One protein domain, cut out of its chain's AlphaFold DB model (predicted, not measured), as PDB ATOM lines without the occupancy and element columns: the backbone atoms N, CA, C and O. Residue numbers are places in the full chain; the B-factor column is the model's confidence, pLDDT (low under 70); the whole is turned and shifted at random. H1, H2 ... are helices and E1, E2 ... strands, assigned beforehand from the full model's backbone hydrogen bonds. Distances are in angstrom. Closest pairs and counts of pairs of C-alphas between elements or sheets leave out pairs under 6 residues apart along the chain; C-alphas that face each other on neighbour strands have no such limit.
ATOM      1  N   ALA A  45     -12.019 -16.534  45.927       95.62
ATOM      2  CA  ALA A  45     -11.734 -17.962  45.923       95.62
ATOM      3  C   ALA A  45     -10.531 -18.288  46.816       95.62
ATOM      4  O   ALA A  45      -9.450 -17.709  46.680       95.62
ATOM      5  N   ARG A  46     -10.699 -19.257  47.712       94.81
ATOM      6  CA  ARG A  46      -9.679 -19.680  48.676       94.81
ATOM      7  C   ARG A  46      -8.833 -20.815  48.115       94.81
ATOM      8  O   ARG A  46      -9.336 -21.684  47.404       94.81
ATOM      9  N   HIS A  47      -7.551 -20.820  48.463       94.62
ATOM     10  CA  HIS A  47      -6.680 -21.958  48.195       94.62
ATOM     11  C   HIS A  47      -7.019 -23.100  49.169       94.62
ATOM     12  O   HIS A  47      -7.224 -22.831  50.352       94.62
ATOM     13  N   PRO A  48      -7.065 -24.374  48.735       91.88
ATOM     14  CA  PRO A  48      -7.481 -25.480  49.603       91.88
ATOM     15  C   PRO A  48      -6.529 -25.742  50.779       91.88
ATOM     16  O   PRO A  48      -6.966 -26.262  51.800       91.88
ATOM     17  N   THR A  49      -5.243 -25.411  50.642       92.06
ATOM     18  CA  THR A  49      -4.225 -25.655  51.684       92.06
ATOM     19  C   THR A  49      -3.637 -24.391  52.306       92.06
ATOM     20  O   THR A  49      -3.041 -24.477  53.373       92.06
ATOM     21  N   LEU A  50      -3.775 -23.224  51.666       89.19
ATOM     22  CA  LEU A  50      -3.167 -21.987  52.161       89.19
ATOM     23  C   LEU A  50      -4.248 -21.153  52.837       89.19
ATOM     24  O   LEU A  50      -5.204 -20.729  52.191       89.19
ATOM     25  N   ALA A  51      -4.077 -20.904  54.136       87.94
ATOM     26  CA  ALA A  51      -5.004 -20.080  54.911       87.94
ATOM     27  C   ALA A  51      -4.978 -18.607  54.473       87.94
ATOM     28  O   ALA A  51      -5.988 -17.911  54.571       87.94
ATOM     29  N   ARG A  52      -3.824 -18.130  53.993       89.38
ATOM     30  CA  ARG A  52      -3.623 -16.775  53.476       89.38
ATOM     31  C   ARG A  52      -2.806 -16.826  52.201       89.38
ATOM     32  O   ARG A  52      -1.933 -17.680  52.049       89.38
ATOM     33  N   LEU A  53      -3.097 -15.906  51.295       92.25
ATOM     34  CA  LEU A  53      -2.313 -15.743  50.085       92.25
ATOM     35  C   LEU A  53      -1.148 -14.784  50.337       92.25
ATOM     36  O   LEU A  53      -1.241 -13.874  51.164       92.25
ATOM     37  N   TRP A  54      -0.050 -14.996  49.614       92.12
ATOM     38  CA  TRP A  54       1.068 -14.059  49.573       92.12
ATOM     39  C   TRP A  54       0.608 -12.687  49.089       92.12
ATOM     40  O   TRP A  54      -0.213 -12.610  48.167       92.12
ATOM     41  N   ARG A  55       1.171 -11.629  49.683       91.50
ATOM     42  CA  ARG A  55       0.819 -10.250  49.347       91.50
ATOM     43  C   ARG A  55       1.101  -9.953  47.877       91.50
ATOM     44  O   ARG A  55       2.166 -10.311  47.359       91.50
ATOM     45  N   GLN A  56       0.168  -9.278  47.209       89.25
ATOM     46  CA  GLN A  56       0.360  -8.855  45.822       89.25
ATOM     47  C   GLN A  56       1.627  -7.996  45.666       89.25
ATOM     48  O   GLN A  56       1.911  -7.136  46.499       89.25
ATOM     49  N   GLY A  57       2.410  -8.262  44.616       88.81
ATOM     50  CA  GLY A  57       3.693  -7.596  44.353       88.81
ATOM     51  C   GLY A  57       4.921  -8.267  44.980       88.81
ATOM     52  O   GLY A  57       6.038  -7.875  44.662       88.81
ATOM     53  N   THR A  58       4.747  -9.288  45.825       92.00
ATOM     54  CA  THR A  58       5.877 -10.095  46.320       92.00
ATOM     55  C   THR A  58       6.319 -11.135  45.288       92.00
ATOM     56  O   THR A  58       5.508 -11.637  44.505       92.00
ATOM     57  N   GLU A  59       7.599 -11.506  45.309       90.38
ATOM     58  CA  GLU A  59       8.138 -12.555  44.434       90.38
ATOM     59  C   GLU A  59       7.459 -13.907  44.688       90.38
ATOM     60  O   GLU A  59       7.039 -14.580  43.749       90.38
ATOM     61  N   SER A  60       7.227 -14.260  45.957       92.62
ATOM     62  CA  SER A  60       6.492 -15.474  46.329       92.62
ATOM     63  C   SER A  60       5.081 -15.497  45.738       92.62
ATOM     64  O   SER A  60       4.618 -16.542  45.275       92.62
ATOM     65  N   ARG A  61       4.397 -14.342  45.699       94.06
ATOM     66  CA  ARG A  61       3.095 -14.227  45.039       94.06
ATOM     67  C   ARG A  61       3.213 -14.434  43.534       94.06
ATOM     68  O   ARG A  61       2.423 -15.198  42.991       94.06
ATOM     69  N   ARG A  62       4.198 -13.819  42.876       94.25
ATOM     70  CA  ARG A  62       4.435 -13.988  41.435       94.25
ATOM     71  C   ARG A  62       4.705 -15.453  41.068       94.25
ATOM     72  O   ARG A  62       4.046 -15.982  40.180       94.25
ATOM     73  N   LEU A  63       5.603 -16.126  41.788       94.25
ATOM     74  CA  LEU A  63       5.920 -17.542  41.560       94.25
ATOM     75  C   LEU A  63       4.696 -18.444  41.777       94.25
ATOM     76  O   LEU A  63       4.460 -19.387  41.018       94.25
ATOM     77  N   MET A  64       3.877 -18.147  42.791       94.12
ATOM     78  CA  MET A  64       2.610 -18.846  43.011       94.12
ATOM     79  C   MET A  64       1.623 -18.607  41.858       94.12
ATOM     80  O   MET A  64       0.994 -19.553  41.391       94.12
ATOM     81  N   GLU A  65       1.503 -17.371  41.368       94.44
ATOM     82  CA  GLU A  65       0.631 -17.036  40.238       94.44
ATOM     83  C   GLU A  65       1.051 -17.741  38.946       94.44
ATOM     84  O   GLU A  65       0.202 -18.268  38.227       94.44
ATOM     85  N   GLU A  66       2.354 -17.807  38.677       92.12
ATOM     86  CA  GLU A  66       2.912 -18.456  37.489       92.12
ATOM     87  C   GLU A  66       2.771 -19.987  37.530       92.12
ATOM     88  O   GLU A  66       2.455 -20.600  36.503       92.12
ATOM     89  N   SER A  67       2.970 -20.595  38.706       93.62
ATOM     90  CA  SER A  67       2.922 -22.053  38.902       93.62
ATOM     91  C   SER A  67       1.506 -22.612  39.063       93.62
ATOM     92  O   SER A  67       1.239 -23.732  38.631       93.62
ATOM     93  N   GLN A  68       0.584 -21.842  39.648       94.31
ATOM     94  CA  GLN A  68      -0.792 -22.271  39.933       94.31
ATOM     95  C   GLN A  68      -1.847 -21.541  39.092       94.31
ATOM     96  O   GLN A  68      -3.026 -21.481  39.442       94.31
ATOM     97  N   SER A  69      -1.443 -20.959  37.971       94.75
ATOM     98  CA  SER A  69      -2.377 -20.466  36.964       94.75
ATOM     99  C   SER A  69      -3.156 -21.605  36.299       94.75
ATOM    100  O   SER A  69      -2.623 -22.690  36.065       94.75
ATOM    101  N   PHE A  70      -4.386 -21.311  35.900       96.31
ATOM    102  CA  PHE A  70      -5.270 -22.219  35.185       96.31
ATOM    103  C   PHE A  70      -5.519 -21.721  33.769       96.31
ATOM    104  O   PHE A  70      -5.572 -20.515  33.532       96.31
ATOM    105  N   THR A  71      -5.730 -22.638  32.833       96.19
ATOM    106  CA  THR A  71      -6.162 -22.284  31.480       96.19
ATOM    107  C   THR A  71      -7.683 -22.316  31.419       96.19
ATOM    108  O   THR A  71      -8.300 -23.364  31.610       96.19
ATOM    109  N   ILE A  72      -8.303 -21.173  31.140       96.56
ATOM    110  CA  ILE A  72      -9.748 -21.036  30.991       96.56
ATOM    111  C   ILE A  72     -10.075 -20.849  29.517       96.56
ATOM    112  O   ILE A  72      -9.745 -19.829  28.920       96.56
ATOM    113  N   ALA A  73     -10.735 -21.853  28.958       94.19
ATOM    114  CA  ALA A  73     -11.358 -21.818  27.647       94.19
ATOM    115  C   ALA A  73     -12.718 -21.117  27.754       94.19
ATOM    116  O   ALA A  73     -13.564 -21.562  28.529       94.19
ATOM    117  N   VAL A  74     -12.965 -20.061  26.982       92.69
ATOM    118  CA  VAL A  74     -14.278 -19.390  26.970       92.69
ATOM    119  C   VAL A  74     -15.022 -19.724  25.680       92.69
ATOM    120  O   VAL A  74     -14.488 -19.549  24.589       92.69
ATOM    121  N   GLY A  75     -16.251 -20.222  25.816       87.62
ATOM    122  CA  GLY A  75     -17.168 -20.518  24.720       87.62
ATOM    123  C   GLY A  75     -18.487 -19.761  24.872       87.62
ATOM    124  O   GLY A  75     -19.002 -19.588  25.981       87.62
ATOM    125  N   PHE A  76     -19.060 -19.336  23.748       82.06
ATOM    126  CA  PHE A  76     -20.332 -18.617  23.709       82.06
ATOM    127  C   PHE A  76     -21.352 -19.414  22.925       82.06
ATOM    128  O   PHE A  76     -21.062 -19.950  21.862       82.06
ATOM    129  N   LYS A  77     -22.567 -19.469  23.459       80.88
ATOM    130  CA  LYS A  77     -23.727 -19.974  22.738       80.88
ATOM    131  C   LYS A  77     -24.908 -19.067  23.035       80.88
ATOM    132  O   LYS A  77     -25.781 -19.380  23.846       80.88
ATOM    133  N   ILE A  78     -24.879 -17.894  22.416       70.75
ATOM    134  CA  ILE A  78     -25.942 -16.903  22.521       70.75
ATOM    135  C   ILE A  78     -26.842 -17.103  21.308       70.75
ATOM    136  O   ILE A  78     -26.463 -16.819  20.178       70.75
ATOM    137  N   HIS A  79     -28.022 -17.672  21.539       63.69
ATOM    138  CA  HIS A  79     -29.040 -17.789  20.505       63.69
ATOM    139  C   HIS A  79     -29.978 -16.594  20.596       63.69
ATOM    140  O   HIS A  79     -30.962 -16.634  21.334       63.69
ATOM    141  N   THR A  80     -29.676 -15.545  19.851       59.50
ATOM    142  CA  THR A  80     -30.557 -14.391  19.692       59.50
ATOM    143  C   THR A  80     -31.258 -14.518  18.351       59.50
ATOM    144  O   THR A  80     -30.687 -14.229  17.309       59.50
ATOM    145  N   ASN A  81     -32.492 -15.028  18.378       53.16
ATOM    146  CA  ASN A  81     -33.412 -14.844  17.250       53.16
ATOM    147  C   ASN A  81     -34.009 -13.426  17.267       53.16
ATOM    148  O   ASN A  81     -34.465 -12.945  16.237       53.16
ATOM    149  N   ASP A  82     -33.994 -12.788  18.439       47.12
ATOM    150  CA  ASP A  82     -34.476 -11.435  18.653       47.12
ATOM    151  C   ASP A  82     -33.298 -10.465  18.631       47.12
ATOM    152  O   ASP A  82     -32.261 -10.702  19.259       47.12
ATOM    153  N   ILE A  83     -33.477  -9.377  17.888       49.31
ATOM    154  CA  ILE A  83     -32.584  -8.223  17.854       49.31
ATOM    155  C   ILE A  83     -32.395  -7.752  19.298       49.31
ATOM    156  O   ILE A  83     -33.347  -7.353  19.962       49.31
ATOM    157  N   VAL A  84     -31.171  -7.857  19.808       49.03
ATOM    158  CA  VAL A  84     -30.840  -7.354  21.140       49.03
ATOM    159  C   VAL A  84     -30.530  -5.875  21.007       49.03
ATOM    160  O   VAL A  84     -29.545  -5.500  20.370       49.03
ATOM    161  N   ASP A  85     -31.358  -5.043  21.631       49.06
ATOM    162  CA  ASP A  85     -31.189  -3.594  21.668       49.06
ATOM    163  C   ASP A  85     -29.903  -3.212  22.422       49.06
ATOM    164  O   ASP A  85     -29.887  -3.057  23.645       49.06
ATOM    165  N   VAL A  86     -28.793  -3.043  21.703       48.69
ATOM    166  CA  VAL A  86     -27.582  -2.420  22.254       48.69
ATOM    167  C   VAL A  86     -27.610  -0.941  21.890       48.69
ATOM    168  O   VAL A  86     -27.394  -0.565  20.740       48.69
ATOM    169  N   ALA A  87     -27.900  -0.089  22.875       42.81
ATOM    170  CA  ALA A  87     -27.936   1.359  22.694       42.81
ATOM    171  C   ALA A  87     -26.572   1.886  22.178       42.81
ATOM    172  O   ALA A  87     -25.552   1.723  22.860       42.81
ATOM    173  N   PRO A  88     -26.509   2.554  21.011       39.25
ATOM    174  CA  PRO A  88     -25.273   3.095  20.460       39.25
ATOM    175  C   PRO A  88     -24.957   4.406  21.172       39.25
ATOM    176  O   PRO A  88     -25.558   5.443  20.900       39.25
ATOM    177  N   GLY A  89     -24.028   4.357  22.124       47.19
ATOM    178  CA  GLY A  89     -23.657   5.537  22.912       47.19
ATOM    179  C   GLY A  89     -22.252   5.523  23.513       47.19
ATOM    180  O   GLY A  89     -21.949   6.365  24.347       47.19
ATOM    181  N   MET A  90     -21.378   4.588  23.123       42.75
ATOM    182  CA  MET A  90     -20.042   4.425  23.729       42.75
ATOM    183  C   MET A  90     -18.867   4.725  22.783       42.75
ATOM    184  O   MET A  90     -17.726   4.389  23.095       42.75
ATOM    185  N   PHE A 111     -29.120  -0.308  16.117       51.66
ATOM    186  CA  PHE A 111     -28.674  -1.521  16.800       51.66
ATOM    187  C   PHE A 111     -27.754  -2.376  15.924       51.66
ATOM    188  O   PHE A 111     -28.048  -2.625  14.753       51.66
ATOM    189  N   THR A 112     -26.665  -2.880  16.502       46.84
ATOM    190  CA  THR A 112     -25.861  -3.938  15.885       46.84
ATOM    191  C   THR A 112     -26.502  -5.280  16.217       46.84
ATOM    192  O   THR A 112     -26.403  -5.762  17.345       46.84
ATOM    193  N   VAL A 113     -27.181  -5.879  15.240       50.00
ATOM    194  CA  VAL A 113     -27.619  -7.275  15.327       50.00
ATOM    195  C   VAL A 113     -26.362  -8.134  15.312       50.00
ATOM    196  O   VAL A 113     -25.639  -8.134  14.322       50.00
ATOM    197  N   ILE A 114     -26.078  -8.812  16.421       56.44
ATOM    198  CA  ILE A 114     -25.015  -9.815  16.462       56.44
ATOM    199  C   ILE A 114     -25.669 -11.129  16.051       56.44
ATOM    200  O   ILE A 114     -26.471 -11.680  16.814       56.44
ATOM    201  N   ASP A 115     -25.385 -11.605  14.841       56.97
ATOM    202  CA  ASP A 115     -25.850 -12.924  14.441       56.97
ATOM    203  C   ASP A 115     -25.032 -13.964  15.216       56.97
ATOM    204  O   ASP A 115     -23.812 -13.885  15.342       56.97
ATOM    205  N   SER A 116     -25.711 -14.977  15.746       56.53
ATOM    206  CA  SER A 116     -25.054 -16.150  16.322       56.53
ATOM    207  C   SER A 116     -24.058 -16.812  15.357       56.53
ATOM    208  O   SER A 116     -23.124 -17.456  15.822       56.53
ATOM    209  N   SER A 117     -24.237 -16.627  14.041       59.78
ATOM    210  CA  SER A 117     -23.304 -17.090  13.009       59.78
ATOM    211  C   SER A 117     -21.985 -16.300  12.942       59.78
ATOM    212  O   SER A 117     -20.987 -16.844  12.470       59.78
ATOM    213  N   ASP A 118     -21.948 -15.069  13.472       61.62
ATOM    214  CA  ASP A 118     -20.733 -14.240  13.544       61.62
ATOM    215  C   ASP A 118     -19.748 -14.764  14.596       61.62
ATOM    216  O   ASP A 118     -18.533 -14.549  14.517       61.62
ATOM    217  N   PHE A 119     -20.254 -15.507  15.580       63.81
ATOM    218  CA  PHE A 119     -19.411 -16.325  16.431       63.81
ATOM    219  C   PHE A 119     -19.087 -17.584  15.646       63.81
ATOM    220  O   PHE A 119     -19.885 -18.512  15.600       63.81
ATOM    221  N   ASN A 120     -17.909 -17.615  15.022       56.66
ATOM    222  CA  ASN A 120     -17.370 -18.845  14.449       56.66
ATOM    223  C   ASN A 120     -17.448 -19.956  15.512       56.66
ATOM    224  O   ASN A 120     -16.629 -19.986  16.437       56.66
ATOM    225  N   ASP A 121     -18.453 -20.829  15.383       55.47
ATOM    226  CA  ASP A 121     -18.711 -21.979  16.246       55.47
ATOM    227  C   ASP A 121     -17.425 -22.822  16.302       55.47
ATOM    228  O   ASP A 121     -17.136 -23.607  15.402       55.47
ATOM    229  N   GLY A 122     -16.600 -22.615  17.332       57.75
ATOM    230  CA  GLY A 122     -15.370 -23.382  17.543       57.75
ATOM    231  C   GLY A 122     -14.103 -22.593  17.861       57.75
ATOM    232  O   GLY A 122     -13.140 -23.212  18.316       57.75
ATOM    233  N   LEU A 123     -14.063 -21.262  17.706       66.94
ATOM    234  CA  LEU A 123     -12.940 -20.505  18.272       66.94
ATOM    235  C   LEU A 123     -13.100 -20.478  19.792       66.94
ATOM    236  O   LEU A 123     -13.984 -19.805  20.316       66.94
ATOM    237  N   VAL A 124     -12.238 -21.211  20.489       77.56
ATOM    238  CA  VAL A 124     -12.112 -21.219  21.947       77.56
ATOM    239  C   VAL A 124     -10.832 -20.471  22.306       77.56
ATOM    240  O   VAL A 124      -9.743 -20.905  21.936       77.56
ATOM    241  N   LEU A 125     -10.952 -19.345  23.009       83.12
ATOM    242  CA  LEU A 125      -9.812 -18.599  23.518       83.12
ATOM    243  C   LEU A 125      -9.431 -19.200  24.858       83.12
ATOM    244  O   LEU A 125     -10.210 -19.187  25.814       83.12
ATOM    245  N   ASP A 126      -8.211 -19.712  24.894       89.88
ATOM    246  CA  ASP A 126      -7.550 -20.138  26.109       89.88
ATOM    247  C   ASP A 126      -6.894 -18.910  26.756       89.88
ATOM    248  O   ASP A 126      -6.042 -18.251  26.160       89.88
ATOM    249  N   SER A 127      -7.286 -18.601  27.991       93.25
ATOM    250  CA  SER A 127      -6.668 -17.552  28.802       93.25
ATOM    251  C   SER A 127      -6.032 -18.161  30.045       93.25
ATOM    252  O   SER A 127      -6.667 -18.946  30.749       93.25
ATOM    253  N   LYS A 128      -4.772 -17.816  30.320       96.00
ATOM    254  CA  LYS A 128      -4.043 -18.264  31.511       96.00
ATOM    255  C   LYS A 128      -4.345 -17.304  32.664       96.00
ATOM    256  O   LYS A 128      -4.030 -16.120  32.583       96.00
ATOM    257  N   VAL A 129      -4.978 -17.801  33.724       96.38
ATOM    258  CA  VAL A 129      -5.553 -16.990  34.804       96.38
ATOM    259  C   VAL A 129      -5.224 -17.591  36.162       96.38
ATOM    260  O   VAL A 129      -5.474 -18.769  36.408       96.38
ATOM    261  N   PHE A 130      -4.729 -16.769  37.083       97.12
ATOM    262  CA  PHE A 130      -4.655 -17.135  38.493       97.12
ATOM    263  C   PHE A 130      -5.991 -16.852  39.188       97.12
ATOM    264  O   PHE A 130      -6.458 -15.712  39.190       97.12
ATOM    265  N   MET A 131      -6.621 -17.891  39.739       97.00
ATOM    266  CA  MET A 131      -8.000 -17.827  40.250       97.00
ATOM    267  C   MET A 131      -8.088 -17.555  41.754       97.00
ATOM    268  O   MET A 131      -9.081 -16.999  42.217       97.00
ATOM    269  N   TYR A 132      -7.078 -17.944  42.534       96.31
ATOM    270  CA  TYR A 132      -7.121 -17.756  43.981       96.31
ATOM    271  C   TYR A 132      -7.046 -16.268  44.339       96.31
ATOM    272  O   TYR A 132      -6.291 -15.496  43.750       96.31
ATOM    273  N   GLY A 133      -7.855 -15.848  45.303       94.62
ATOM    274  CA  GLY A 133      -7.995 -14.441  45.666       94.62
ATOM    275  C   GLY A 133      -8.942 -13.653  44.760       94.62
ATOM    276  O   GLY A 133      -9.236 -12.515  45.094       94.62
ATOM    277  N   LYS A 134      -9.448 -14.231  43.656       95.81
ATOM    278  CA  LYS A 134     -10.450 -13.582  42.799       95.81
ATOM    279  C   LYS A 134     -11.859 -13.986  43.203       95.81
ATOM    280  O   LYS A 134     -12.129 -15.174  43.385       95.81
ATOM    281  N   SER A 135     -12.755 -13.018  43.287       96.38
ATOM    282  CA  SER A 135     -14.197 -13.213  43.467       96.38
ATOM    283  C   SER A 135     -14.881 -13.734  42.198       96.38
ATOM    284  O   SER A 135     -14.318 -13.685  41.098       96.38
ATOM    285  N   LEU A 136     -16.128 -14.205  42.323       96.19
ATOM    286  CA  LEU A 136     -16.931 -14.605  41.160       96.19
ATOM    287  C   LEU A 136     -17.168 -13.412  40.220       96.19
ATOM    288  O   LEU A 136     -17.158 -13.570  38.998       96.19
ATOM    289  N   LYS A 137     -17.345 -12.213  40.780       95.75
ATOM    290  CA  LYS A 137     -17.516 -10.975  40.014       95.75
ATOM    291  C   LYS A 137     -16.268 -10.621  39.205       95.75
ATOM    292  O   LYS A 137     -16.377 -10.380  38.005       95.75
ATOM    293  N   GLU A 138     -15.087 -10.655  39.820       96.56
ATOM    294  CA  GLU A 138     -13.815 -10.420  39.119       96.56
ATOM    295  C   GLU A 138     -13.529 -11.494  38.069       96.56
ATOM    296  O   GLU A 138     -12.985 -11.198  37.006       96.56
ATOM    297  N   PHE A 139     -13.913 -12.743  38.340       96.81
ATOM    298  CA  PHE A 139     -13.822 -13.806  37.349       96.81
ATOM    299  C   PHE A 139     -14.722 -13.537  36.138       96.81
ATOM    300  O   PHE A 139     -14.263 -13.654  35.001       96.81
ATOM    301  N   LYS A 140     -15.980 -13.135  36.358       96.25
ATOM    302  CA  LYS A 140     -16.895 -12.738  35.279       96.25
ATOM    303  C   LYS A 140     -16.362 -11.538  34.498       96.25
ATOM    304  O   LYS A 140     -16.445 -11.558  33.272       96.25
ATOM    305  N   ASP A 141     -15.769 -10.548  35.167       96.44
ATOM    306  CA  ASP A 141     -15.113  -9.413  34.501       96.44
ATOM    307  C   ASP A 141     -13.955  -9.870  33.607       96.44
ATOM    308  O   ASP A 141     -13.873  -9.478  32.442       96.44
ATOM    309  N   LEU A 142     -13.104 -10.765  34.118       96.19
ATOM    310  CA  LEU A 142     -11.984 -11.322  33.371       96.19
ATOM    311  C   LEU A 142     -12.454 -12.098  32.143       96.19
ATOM    312  O   LEU A 142     -11.912 -11.898  31.056       96.19
ATOM    313  N   VAL A 143     -13.466 -12.953  32.298       95.00
ATOM    314  CA  VAL A 143     -14.079 -13.649  31.164       95.00
ATOM    315  C   VAL A 143     -14.653 -12.629  30.186       95.00
ATOM    316  O   VAL A 143     -14.360 -12.731  29.005       95.00
ATOM    317  N   GLY A 144     -15.350 -11.597  30.673       94.44
ATOM    318  CA  GLY A 144     -15.831 -10.457  29.891       94.44
ATOM    319  C   GLY A 144     -14.747  -9.799  29.034       94.44
ATOM    320  O   GLY A 144     -14.960  -9.567  27.847       94.44
ATOM    321  N   ASN A 145     -13.563  -9.558  29.603       94.38
ATOM    322  CA  ASN A 145     -12.416  -9.013  28.873       94.38
ATOM    323  C   ASN A 145     -11.934  -9.968  27.768       94.38
ATOM    324  O   ASN A 145     -11.568  -9.514  26.688       94.38
ATOM    325  N   VAL A 146     -11.962 -11.285  28.008       91.62
ATOM    326  CA  VAL A 146     -11.671 -12.293  26.972       91.62
ATOM    327  C   VAL A 146     -12.745 -12.269  25.884       91.62
ATOM    328  O   VAL A 146     -12.403 -12.354  24.707       91.62
ATOM    329  N   CYS A 147     -14.021 -12.090  26.243       89.69
ATOM    330  CA  CYS A 147     -15.099 -11.917  25.273       89.69
ATOM    331  C   CYS A 147     -14.830 -10.705  24.359       89.69
ATOM    332  O   CYS A 147     -14.951 -10.811  23.143       89.69
ATOM    333  N   ASP A 148     -14.431  -9.562  24.926       90.44
ATOM    334  CA  ASP A 148     -14.164  -8.327  24.169       90.44
ATOM    335  C   ASP A 148     -13.034  -8.470  23.140       90.44
ATOM    336  O   ASP A 148     -13.003  -7.733  22.154       90.44
ATOM    337  N   LEU A 149     -12.123  -9.433  23.330       87.75
ATOM    338  CA  LEU A 149     -11.105  -9.764  22.331       87.75
ATOM    339  C   LEU A 149     -11.694 -10.438  21.085       87.75
ATOM    340  O   LEU A 149     -11.097 -10.323  20.016       87.75
ATOM    341  N   TYR A 150     -12.833 -11.127  21.211       83.88
ATOM    342  CA  TYR A 150     -13.569 -11.679  20.071       83.88
ATOM    343  C   TYR A 150     -14.379 -10.614  19.355       83.88
ATOM    344  O   TYR A 150     -14.287 -10.474  18.139       83.88
ATOM    345  N   PHE A 151     -15.209  -9.905  20.118       83.62
ATOM    346  CA  PHE A 151     -16.152  -8.944  19.580       83.62
ATOM    347  C   PHE A 151     -16.157  -7.700  20.469       83.62
ATOM    348  O   PHE A 151     -16.678  -7.750  21.585       83.62
ATOM    349  N   PRO A 152     -15.573  -6.582  20.010       86.81
ATOM    350  CA  PRO A 152     -15.500  -5.367  20.806       86.81
ATOM    351  C   PRO A 152     -16.878  -4.923  21.315       86.81
ATOM    352  O   PRO A 152     -17.795  -4.682  20.532       86.81
ATOM    353  N   GLY A 153     -17.020  -4.789  22.635       86.88
ATOM    354  CA  GLY A 153     -18.253  -4.346  23.287       86.88
ATOM    355  C   GLY A 153     -19.147  -5.479  23.794       86.88
ATOM    356  O   GLY A 153     -20.090  -5.210  24.542       86.88
ATOM    357  N   ILE A 154     -18.841  -6.740  23.471       88.44
ATOM    358  CA  ILE A 154     -19.593  -7.896  23.971       88.44
ATOM    359  C   ILE A 154     -19.494  -8.032  25.499       88.44
ATOM    360  O   ILE A 154     -20.423  -8.544  26.116       88.44
ATOM    361  N   LYS A 155     -18.426  -7.535  26.143       93.88
ATOM    362  CA  LYS A 155     -18.311  -7.488  27.610       93.88
ATOM    363  C   LYS A 155     -19.498  -6.765  28.227       93.88
ATOM    364  O   LYS A 155     -20.096  -7.276  29.171       93.88
ATOM    365  N   LYS A 156     -19.877  -5.613  27.664       91.88
ATOM    366  CA  LYS A 156     -21.042  -4.853  28.134       91.88
ATOM    367  C   LYS A 156     -22.326  -5.640  27.932       91.88
ATOM    368  O   LYS A 156     -23.166  -5.681  28.824       91.88
ATOM    369  N   VAL A 157     -22.457  -6.333  26.800       87.44
ATOM    370  CA  VAL A 157     -23.613  -7.198  26.534       87.44
ATOM    371  C   VAL A 157     -23.704  -8.325  27.570       87.44
ATOM    372  O   VAL A 157     -24.771  -8.587  28.113       87.44
ATOM    373  N   VAL A 158     -22.586  -8.967  27.892       90.69
ATOM    374  CA  VAL A 158     -22.549 -10.146  28.765       90.69
ATOM    375  C   VAL A 158     -22.663  -9.796  30.253       90.69
ATOM    376  O   VAL A 158     -23.224 -10.583  31.014       90.69
ATOM    377  N   LEU A 159     -22.138  -8.646  30.682       93.00
ATOM    378  CA  LEU A 159     -22.052  -8.282  32.103       93.00
ATOM    379  C   LEU A 159     -23.027  -7.185  32.535       93.00
ATOM    380  O   LEU A 159     -23.496  -7.222  33.669       93.00
ATOM    381  N   GLU A 160     -23.319  -6.219  31.665       91.50
ATOM    382  CA  GLU A 160     -24.039  -4.988  32.033       91.50
ATOM    383  C   GLU A 160     -25.427  -4.886  31.388       91.50
ATOM    384  O   GLU A 160     -26.267  -4.121  31.856       91.50
ATOM    385  N   SER A 161     -25.691  -5.631  30.311       88.25
ATOM    386  CA  SER A 161     -26.973  -5.527  29.613       88.25
ATOM    387  C   SER A 161     -28.127  -6.154  30.391       88.25
ATOM    388  O   SER A 161     -27.944  -6.996  31.272       88.25
ATOM    389  N   ALA A 162     -29.351  -5.828  29.971       85.62
ATOM    390  CA  ALA A 162     -30.567  -6.482  30.450       85.62
ATOM    391  C   ALA A 162     -30.583  -8.006  30.204       85.62
ATOM    392  O   ALA A 162     -31.375  -8.715  30.825       85.62
ATOM    393  N   LEU A 163     -29.706  -8.530  29.335       85.31
ATOM    394  CA  LEU A 163     -29.535  -9.968  29.135       85.31
ATOM    395  C   LEU A 163     -28.646 -10.623  30.185       85.31
ATOM    396  O   LEU A 163     -28.766 -11.830  30.378       85.31
ATOM    397  N   ALA A 164     -27.772  -9.879  30.867       90.06
ATOM    398  CA  ALA A 164     -26.820 -10.443  31.823       90.06
ATOM    399  C   ALA A 164     -27.476 -11.364  32.881       90.06
ATOM    400  O   ALA A 164     -26.949 -12.456  33.110       90.06
ATOM    401  N   PRO A 165     -28.656 -11.035  33.456       90.25
ATOM    402  CA  PRO A 165     -29.360 -11.920  34.390       90.25
ATOM    403  C   PRO A 165     -29.938 -13.189  33.742       90.25
ATOM    404  O   PRO A 165     -30.239 -14.160  34.434       90.25
ATOM    405  N   LEU A 166     -30.136 -13.183  32.420       89.00
ATOM    406  CA  LEU A 166     -30.675 -14.307  31.647       89.00
ATOM    407  C   LEU A 166     -29.576 -15.266  31.168       89.00
ATOM    408  O   LEU A 166     -29.870 -16.396  30.766       89.00
ATOM    409  N   LEU A 167     -28.313 -14.835  31.205       92.00
ATOM    410  CA  LEU A 167     -27.180 -15.650  30.797       92.00
ATOM    411  C   LEU A 167     -26.861 -16.710  31.853       92.00
ATOM    412  O   LEU A 167     -26.619 -16.425  33.024       92.00
ATOM    413  N   THR A 168     -26.791 -17.962  31.409       94.56
ATOM    414  CA  THR A 168     -26.346 -19.083  32.234       94.56
ATOM    415  C   THR A 168     -24.860 -19.328  32.018       94.56
ATOM    416  O   THR A 168     -24.425 -19.668  30.917       94.56
ATOM    417  N   TRP A 169     -24.089 -19.216  33.096       96.50
ATOM    418  CA  TRP A 169     -22.651 -19.456  33.109       96.50
ATOM    419  C   TRP A 169     -22.373 -20.898  33.532       96.50
ATOM    420  O   TRP A 169     -22.488 -21.244  34.708       96.50
ATOM    421  N   ASN A 170     -22.039 -21.760  32.573       96.38
ATOM    422  CA  ASN A 170     -21.748 -23.170  32.827       96.38
ATOM    423  C   ASN A 170     -20.244 -23.414  32.750       96.38
ATOM    424  O   ASN A 170     -19.658 -23.323  31.675       96.38
ATOM    425  N   ALA A 171     -19.631 -23.775  33.867       97.50
ATOM    426  CA  ALA A 171     -18.234 -24.154  33.921       97.50
ATOM    427  C   ALA A 171     -18.069 -25.673  33.851       97.50
ATOM    428  O   ALA A 171     -18.855 -26.426  34.428       97.50
ATOM    429  N   THR A 172     -17.037 -26.142  33.160       97.25
ATOM    430  CA  THR A 172     -16.703 -27.562  33.061       97.25
ATOM    431  C   THR A 172     -15.219 -27.788  33.296       97.25
ATOM    432  O   THR A 172     -14.389 -27.126  32.679       97.25
ATOM    433  N   VAL A 173     -14.883 -28.744  34.160       97.75
ATOM    434  CA  VAL A 173     -13.504 -29.168  34.437       97.75
ATOM    435  C   VAL A 173     -13.452 -30.684  34.292       97.75
ATOM    436  O   VAL A 173     -14.003 -31.419  35.117       97.75
ATOM    437  N   GLY A 174     -12.849 -31.164  33.204       95.44
ATOM    438  CA  GLY A 174     -12.947 -32.571  32.816       95.44
ATOM    439  C   GLY A 174     -14.408 -32.987  32.602       95.44
ATOM    440  O   GLY A 174     -15.116 -32.392  31.792       95.44
ATOM    441  N   SER A 175     -14.876 -33.994  33.343       95.25
ATOM    442  CA  SER A 175     -16.264 -34.478  33.282       95.25
ATOM    443  C   SER A 175     -17.237 -33.718  34.189       95.25
ATOM    444  O   SER A 175     -18.452 -33.853  34.031       95.25
ATOM    445  N   LYS A 176     -16.737 -32.919  35.139       97.38
ATOM    446  CA  LYS A 176     -17.582 -32.198  36.095       97.38
ATOM    447  C   LYS A 176     -18.115 -30.921  35.463       97.38
ATOM    448  O   LYS A 176     -17.345 -30.145  34.902       97.38
ATOM    449  N   LYS A 177     -19.423 -30.703  35.584       97.44
ATOM    450  CA  LYS A 177     -20.110 -29.492  35.124       97.44
ATOM    451  C   LYS A 177     -20.743 -28.785  36.316       97.44
ATOM    452  O   LYS A 177     -21.433 -29.431  37.101       97.44
ATOM    453  N   THR A 178     -20.545 -27.479  36.410       97.75
ATOM    454  CA  THR A 178     -20.997 -26.648  37.527       97.75
ATOM    455  C   THR A 178     -21.597 -25.352  36.986       97.75
ATOM    456  O   THR A 178     -21.048 -24.747  36.067       97.75
ATOM    457  N   LYS A 179     -22.730 -24.914  37.538       97.44
ATOM    458  CA  LYS A 179     -23.331 -23.616  37.200       97.44
ATOM    459  C   LYS A 179     -22.742 -22.536  38.100       97.44
ATOM    460  O   LYS A 179     -22.782 -22.683  39.312       97.44
ATOM    461  N   LEU A 180     -22.216 -21.460  37.528       96.88
ATOM    462  CA  LEU A 180     -21.579 -20.370  38.271       96.88
ATOM    463  C   LEU A 180     -22.610 -19.315  38.699       96.88
ATOM    464  O   LEU A 180     -22.641 -18.202  38.166       96.88
ATOM    465  N   THR A 181     -23.493 -19.700  39.618       95.44
ATOM    466  CA  THR A 181     -24.567 -18.832  40.131       95.44
ATOM    467  C   THR A 181     -24.256 -18.204  41.481       95.44
ATOM    468  O   THR A 181     -24.806 -17.152  41.767       95.44
ATOM    469  N   ASP A 182     -23.412 -18.836  42.291       95.81
ATOM    470  CA  ASP A 182     -23.075 -18.409  43.647       95.81
ATOM    471  C   ASP A 182     -21.587 -18.663  43.952       95.81
ATOM    472  O   ASP A 182     -20.879 -19.382  43.230       95.81
ATOM    473  N   TYR A 183     -21.114 -18.090  45.059       95.19
ATOM    474  CA  TYR A 183     -19.754 -18.304  45.555       95.19
ATOM    475  C   TYR A 183     -19.425 -19.783  45.796       95.19
ATOM    476  O   TYR A 183     -18.318 -20.218  45.491       95.19
ATOM    477  N   LYS A 184     -20.370 -20.586  46.303       96.19
ATOM    478  CA  LYS A 184     -20.119 -22.002  46.603       96.19
ATOM    479  C   LYS A 184     -19.785 -22.795  45.340       96.19
ATOM    480  O   LYS A 184     -18.764 -23.480  45.299       96.19
ATOM    481  N   ASN A 185     -20.594 -22.652  44.291       97.31
ATOM    482  CA  ASN A 185     -20.332 -23.298  43.011       97.31
ATOM    483  C   ASN A 185     -19.051 -22.767  42.354       97.31
ATOM    484  O   ASN A 185     -18.329 -23.525  41.704       97.31
ATOM    485  N   TYR A 186     -18.751 -21.479  42.531       97.56
ATOM    486  CA  TYR A 186     -17.503 -20.883  42.063       97.56
ATOM    487  C   TYR A 186     -16.272 -21.451  42.788       97.56
ATOM    488  O   TYR A 186     -15.321 -21.883  42.135       97.56
ATOM    489  N   GLN A 187     -16.304 -21.551  44.116       97.12
ATOM    490  CA  GLN A 187     -15.243 -22.171  44.907       97.12
ATOM    491  C   GLN A 187     -15.074 -23.651  44.543       97.12
ATOM    492  O   GLN A 187     -13.946 -24.121  44.391       97.12
ATOM    493  N   ASP A 188     -16.170 -24.388  44.346       97.44
ATOM    494  CA  ASP A 188     -16.122 -25.778  43.891       97.44
ATOM    495  C   ASP A 188     -15.496 -25.897  42.499       97.44
ATOM    496  O   ASP A 188     -14.707 -26.811  42.248       97.44
ATOM    497  N   PHE A 189     -15.790 -24.964  41.594       97.94
ATOM    498  CA  PHE A 189     -15.137 -24.883  40.292       97.94
ATOM    499  C   PHE A 189     -13.620 -24.659  40.421       97.94
ATOM    500  O   PHE A 189     -12.853 -25.431  39.840       97.94
ATOM    501  N   VAL A 190     -13.176 -23.695  41.235       97.56
ATOM    502  CA  VAL A 190     -11.743 -23.429  41.483       97.56
ATOM    503  C   VAL A 190     -11.054 -24.626  42.150       97.56
ATOM    504  O   VAL A 190      -9.970 -25.037  41.737       97.56
ATOM    505  N   ASN A 191     -11.708 -25.271  43.115       97.25
ATOM    506  CA  ASN A 191     -11.202 -26.487  43.756       97.25
ATOM    507  C   ASN A 191     -11.058 -27.644  42.756       97.25
ATOM    508  O   ASN A 191     -10.097 -28.411  42.820       97.25
ATOM    509  N   ASN A 192     -12.017 -27.800  41.840       97.62
ATOM    510  CA  ASN A 192     -11.946 -28.815  40.792       97.62
ATOM    511  C   ASN A 192     -10.831 -28.506  39.784       97.62
ATOM    512  O   ASN A 192     -10.179 -29.446  39.334       97.62
ATOM    513  N   LEU A 193     -10.574 -27.230  39.470       96.94
ATOM    514  CA  LEU A 193      -9.427 -26.811  38.661       96.94
ATOM    515  C   LEU A 193      -8.100 -27.190  39.324       96.94
ATOM    516  O   LEU A 193      -7.284 -27.842  38.681       96.94
ATOM    517  N   GLY A 194      -7.922 -26.877  40.612       96.00
ATOM    518  CA  GLY A 194      -6.718 -27.234  41.373       96.00
ATOM    519  C   GLY A 194      -6.474 -28.743  41.495       96.00
ATOM    520  O   GLY A 194      -5.335 -29.183  41.608       96.00
ATOM    521  N   LYS A 195      -7.540 -29.554  41.441       96.50
ATOM    522  CA  LYS A 195      -7.463 -31.028  41.436       96.50
ATOM    523  C   LYS A 195      -7.315 -31.622  40.033       96.50
ATOM    524  O   LYS A 195      -7.049 -32.817  39.903       96.50
ATOM    525  N   SER A 196      -7.558 -30.837  38.986       96.56
ATOM    526  CA  SER A 196      -7.517 -31.316  37.610       96.56
ATOM    527  C   SER A 196      -6.078 -31.494  37.153       96.56
ATOM    528  O   SER A 196      -5.272 -30.576  37.248       96.56
ATOM    529  N   ARG A 197      -5.769 -32.647  36.550       95.00
ATOM    530  CA  ARG A 197      -4.436 -32.917  35.989       95.00
ATOM    531  C   ARG A 197      -4.052 -31.946  34.866       95.00
ATOM    532  O   ARG A 197      -2.872 -31.732  34.630       95.00
ATOM    533  N   SER A 198      -5.035 -31.401  34.151       94.81
ATOM    534  CA  SER A 198      -4.797 -30.486  33.033       94.81
ATOM    535  C   SER A 198      -4.747 -29.019  33.444       94.81
ATOM    536  O   SER A 198      -4.435 -28.188  32.596       94.81
ATOM    537  N   SER A 199      -5.142 -28.679  34.680       96.00
ATOM    538  CA  SER A 199      -5.360 -27.291  35.116       96.00
ATOM    539  C   SER A 199      -6.196 -26.460  34.126       96.00
ATOM    540  O   SER A 199      -6.073 -25.239  34.067       96.00
ATOM    541  N   LYS A 200      -7.043 -27.126  33.323       96.81
ATOM    542  CA  LYS A 200      -7.854 -26.522  32.265       96.81
ATOM    543  C   LYS A 200      -9.337 -26.657  32.579       96.81
ATOM    544  O   LYS A 200      -9.813 -27.747  32.909       96.81
ATOM    545  N   GLY A 201     -10.062 -25.553  32.441       97.06
ATOM    546  CA  GLY A 201     -11.517 -25.491  32.536       97.06
ATOM    547  C   GLY A 201     -12.114 -24.787  31.327       97.06
ATOM    548  O   GLY A 201     -11.430 -24.040  30.634       97.06
ATOM    549  N   THR A 202     -13.399 -25.017  31.082       96.19
ATOM    550  CA  THR A 202     -14.157 -24.341  30.028       96.19
ATOM    551  C   THR A 202     -15.351 -23.628  30.638       96.19
ATOM    552  O   THR A 202     -16.066 -24.215  31.445       96.19
ATOM    553  N   VAL A 203     -15.585 -22.379  30.253       96.75
ATOM    554  CA  VAL A 203     -16.757 -21.590  30.633       96.75
ATOM    555  C   VAL A 203     -17.611 -21.388  29.397       96.75
ATOM    556  O   VAL A 203     -17.169 -20.778  28.431       96.75
ATOM    557  N   ASN A 204     -18.838 -21.889  29.442       93.69
ATOM    558  CA  ASN A 204     -19.834 -21.709  28.401       93.69
ATOM    559  C   ASN A 204     -20.887 -20.710  28.873       93.69
ATOM    560  O   ASN A 204     -21.619 -20.987  29.830       93.69
ATOM    561  N   ILE A 205     -20.980 -19.576  28.186       93.44
ATOM    562  CA  ILE A 205     -22.002 -18.556  28.426       93.44
ATOM    563  C   ILE A 205     -23.155 -18.826  27.466       93.44
ATOM    564  O   ILE A 205     -23.008 -18.719  26.247       93.44
ATOM    565  N   VAL A 206     -24.291 -19.240  28.024       90.69
ATOM    566  CA  VAL A 206     -25.447 -19.707  27.255       90.69
ATOM    567  C   VAL A 206     -26.655 -18.838  27.561       90.69
ATOM    568  O   VAL A 206     -27.042 -18.710  28.722       90.69
ATOM    569  N   LEU A 207     -27.290 -18.296  26.523       88.69
ATOM    570  CA  LEU A 207     -28.616 -17.695  26.640       88.69
ATOM    571  C   LEU A 207     -29.664 -18.788  26.398       88.69
ATOM    572  O   LEU A 207     -29.766 -19.325  25.290       88.69
ATOM    573  N   GLU A 208     -30.409 -19.177  27.435       82.75
ATOM    574  CA  GLU A 208     -31.466 -20.182  27.283       82.75
ATOM    575  C   GLU A 208     -32.627 -19.576  26.485       82.75
ATOM    576  O   GLU A 208     -33.157 -18.524  26.840       82.75
ATOM    577  N   LYS A 209     -33.025 -20.234  25.387       79.12
ATOM    578  CA  LYS A 209     -34.116 -19.744  24.536       79.12
ATOM    579  C   LYS A 209     -35.401 -19.593  25.371       79.12
ATOM    580  O   LYS A 209     -35.790 -20.570  26.022       79.12
ATOM    581  N   PRO A 210     -36.116 -18.454  25.297       73.31
ATOM    582  CA  PRO A 210     -37.346 -18.227  26.065       73.31
ATOM    583  C   PRO A 210     -38.382 -19.342  25.879       73.31
ATOM    584  O   PRO A 210     -38.980 -19.809  26.845       73.31
ATOM    585  N   GLN A 211     -38.515 -19.854  24.650       71.19
ATOM    586  CA  GLN A 211     -39.419 -20.963  24.327       71.19
ATOM    587  C   GLN A 211     -39.072 -22.266  25.063       71.19
ATOM    588  O   GLN A 211     -39.961 -23.011  25.473       71.19
ATOM    589  N   VAL A 212     -37.780 -22.549  25.263       70.12
ATOM    590  CA  VAL A 212     -37.340 -23.743  26.002       70.12
ATOM    591  C   VAL A 212     -37.682 -23.589  27.480       70.12
ATOM    592  O   VAL A 212     -38.167 -24.539  28.092       70.12
TER     593      VAL A 212
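This is residues 45 to 90 and 111 to 212 of the 472 residues of an uncharacterized protein of Melampsora larici-populina (strain 98AG31 / pathotype 3-4-7) (UniProt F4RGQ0). A strongly twisted sheet of five strands has two helices over one face, H2 across E1 and H4 along E3 and E5: two layers, sheet and helices. H3 folds back beside H2, and H1 sits beyond one end of the sheet, just before E1. The 148 printed residues, of mixed class, hold four named helices and five named strands in the order H1 E1 E2 H2 H3 E3 E4 H4 E5; the mixed sheet runs E2 E1 E5 E3 E4. It is compact, with a radius of gyration of the C-alphas of 16.5 A and spans of 48 by 34 by 26 A.

E1, residues 70 to 78, is parallel to E5, residues 200 to 207, with N 73 and O 201 within hydrogen-bond range at 2.8 A. E2, residues 125 to 129, is antiparallel to E1, with N 72 and O 127 at 2.8 A. E3, residues 167 to 173, is antiparallel to E5, with N 170 and O 204 at 2.9 A, and forms a hairpin with E4, residues 176 to 179, with N 171 and O 178 at 2.8 A. H2, residues 136 to 150, has a height over the sheet of 8.0 A and runs across the strands, at 70 degrees to E1 on the local plane; the closest C-alphas of the two are those of Val 74 and Val 143, 7.1 A. H4, residues 183 to 195, is on the same face at a height of 8.3 A, along the strands at 14 degrees to E3 on the local plane; their closest C-alphas are Val 173 and Leu 193, 6.3 A. H3, residues 154 to 159, touches H2 in a helical hairpin, at a shallow tilt of 14 degrees, opposite ways, closest at C-alphas 144 and 155, 4.5 A; it only grazes the sheet. H1, residues 59 to 67, is only just not on the sheet, with 4 pairs of C-alphas within 10 A. E2, H2 H3, E3 and E4, H4, E5 are split strand-helix-strand units, parallel strands with others between them, both crossovers right-handed. Every O i to N i+4 pair is within range in H1, H3 and H4, and 10 of 11 in H2.

H1 begins at C-alpha 59, (8.138, -12.555, 44.434). E1 is 24.8 A long, H2 21.6 A, E3 19.6 A and H4 18.2 A. E5, 23.3 A, ends at C-alpha 207, (-28.616, -17.695, 26.640).

The C-alphas farthest apart, Glu 59 and Gln 211, are 52.3 A apart. Residues 91 to 110 are not printed; C-alphas 90 and 111 are 12.6 A apart across the cut. Of the links printed whole, none is long. Residues 79 to 90 and 111 to 123 have pLDDT under 70.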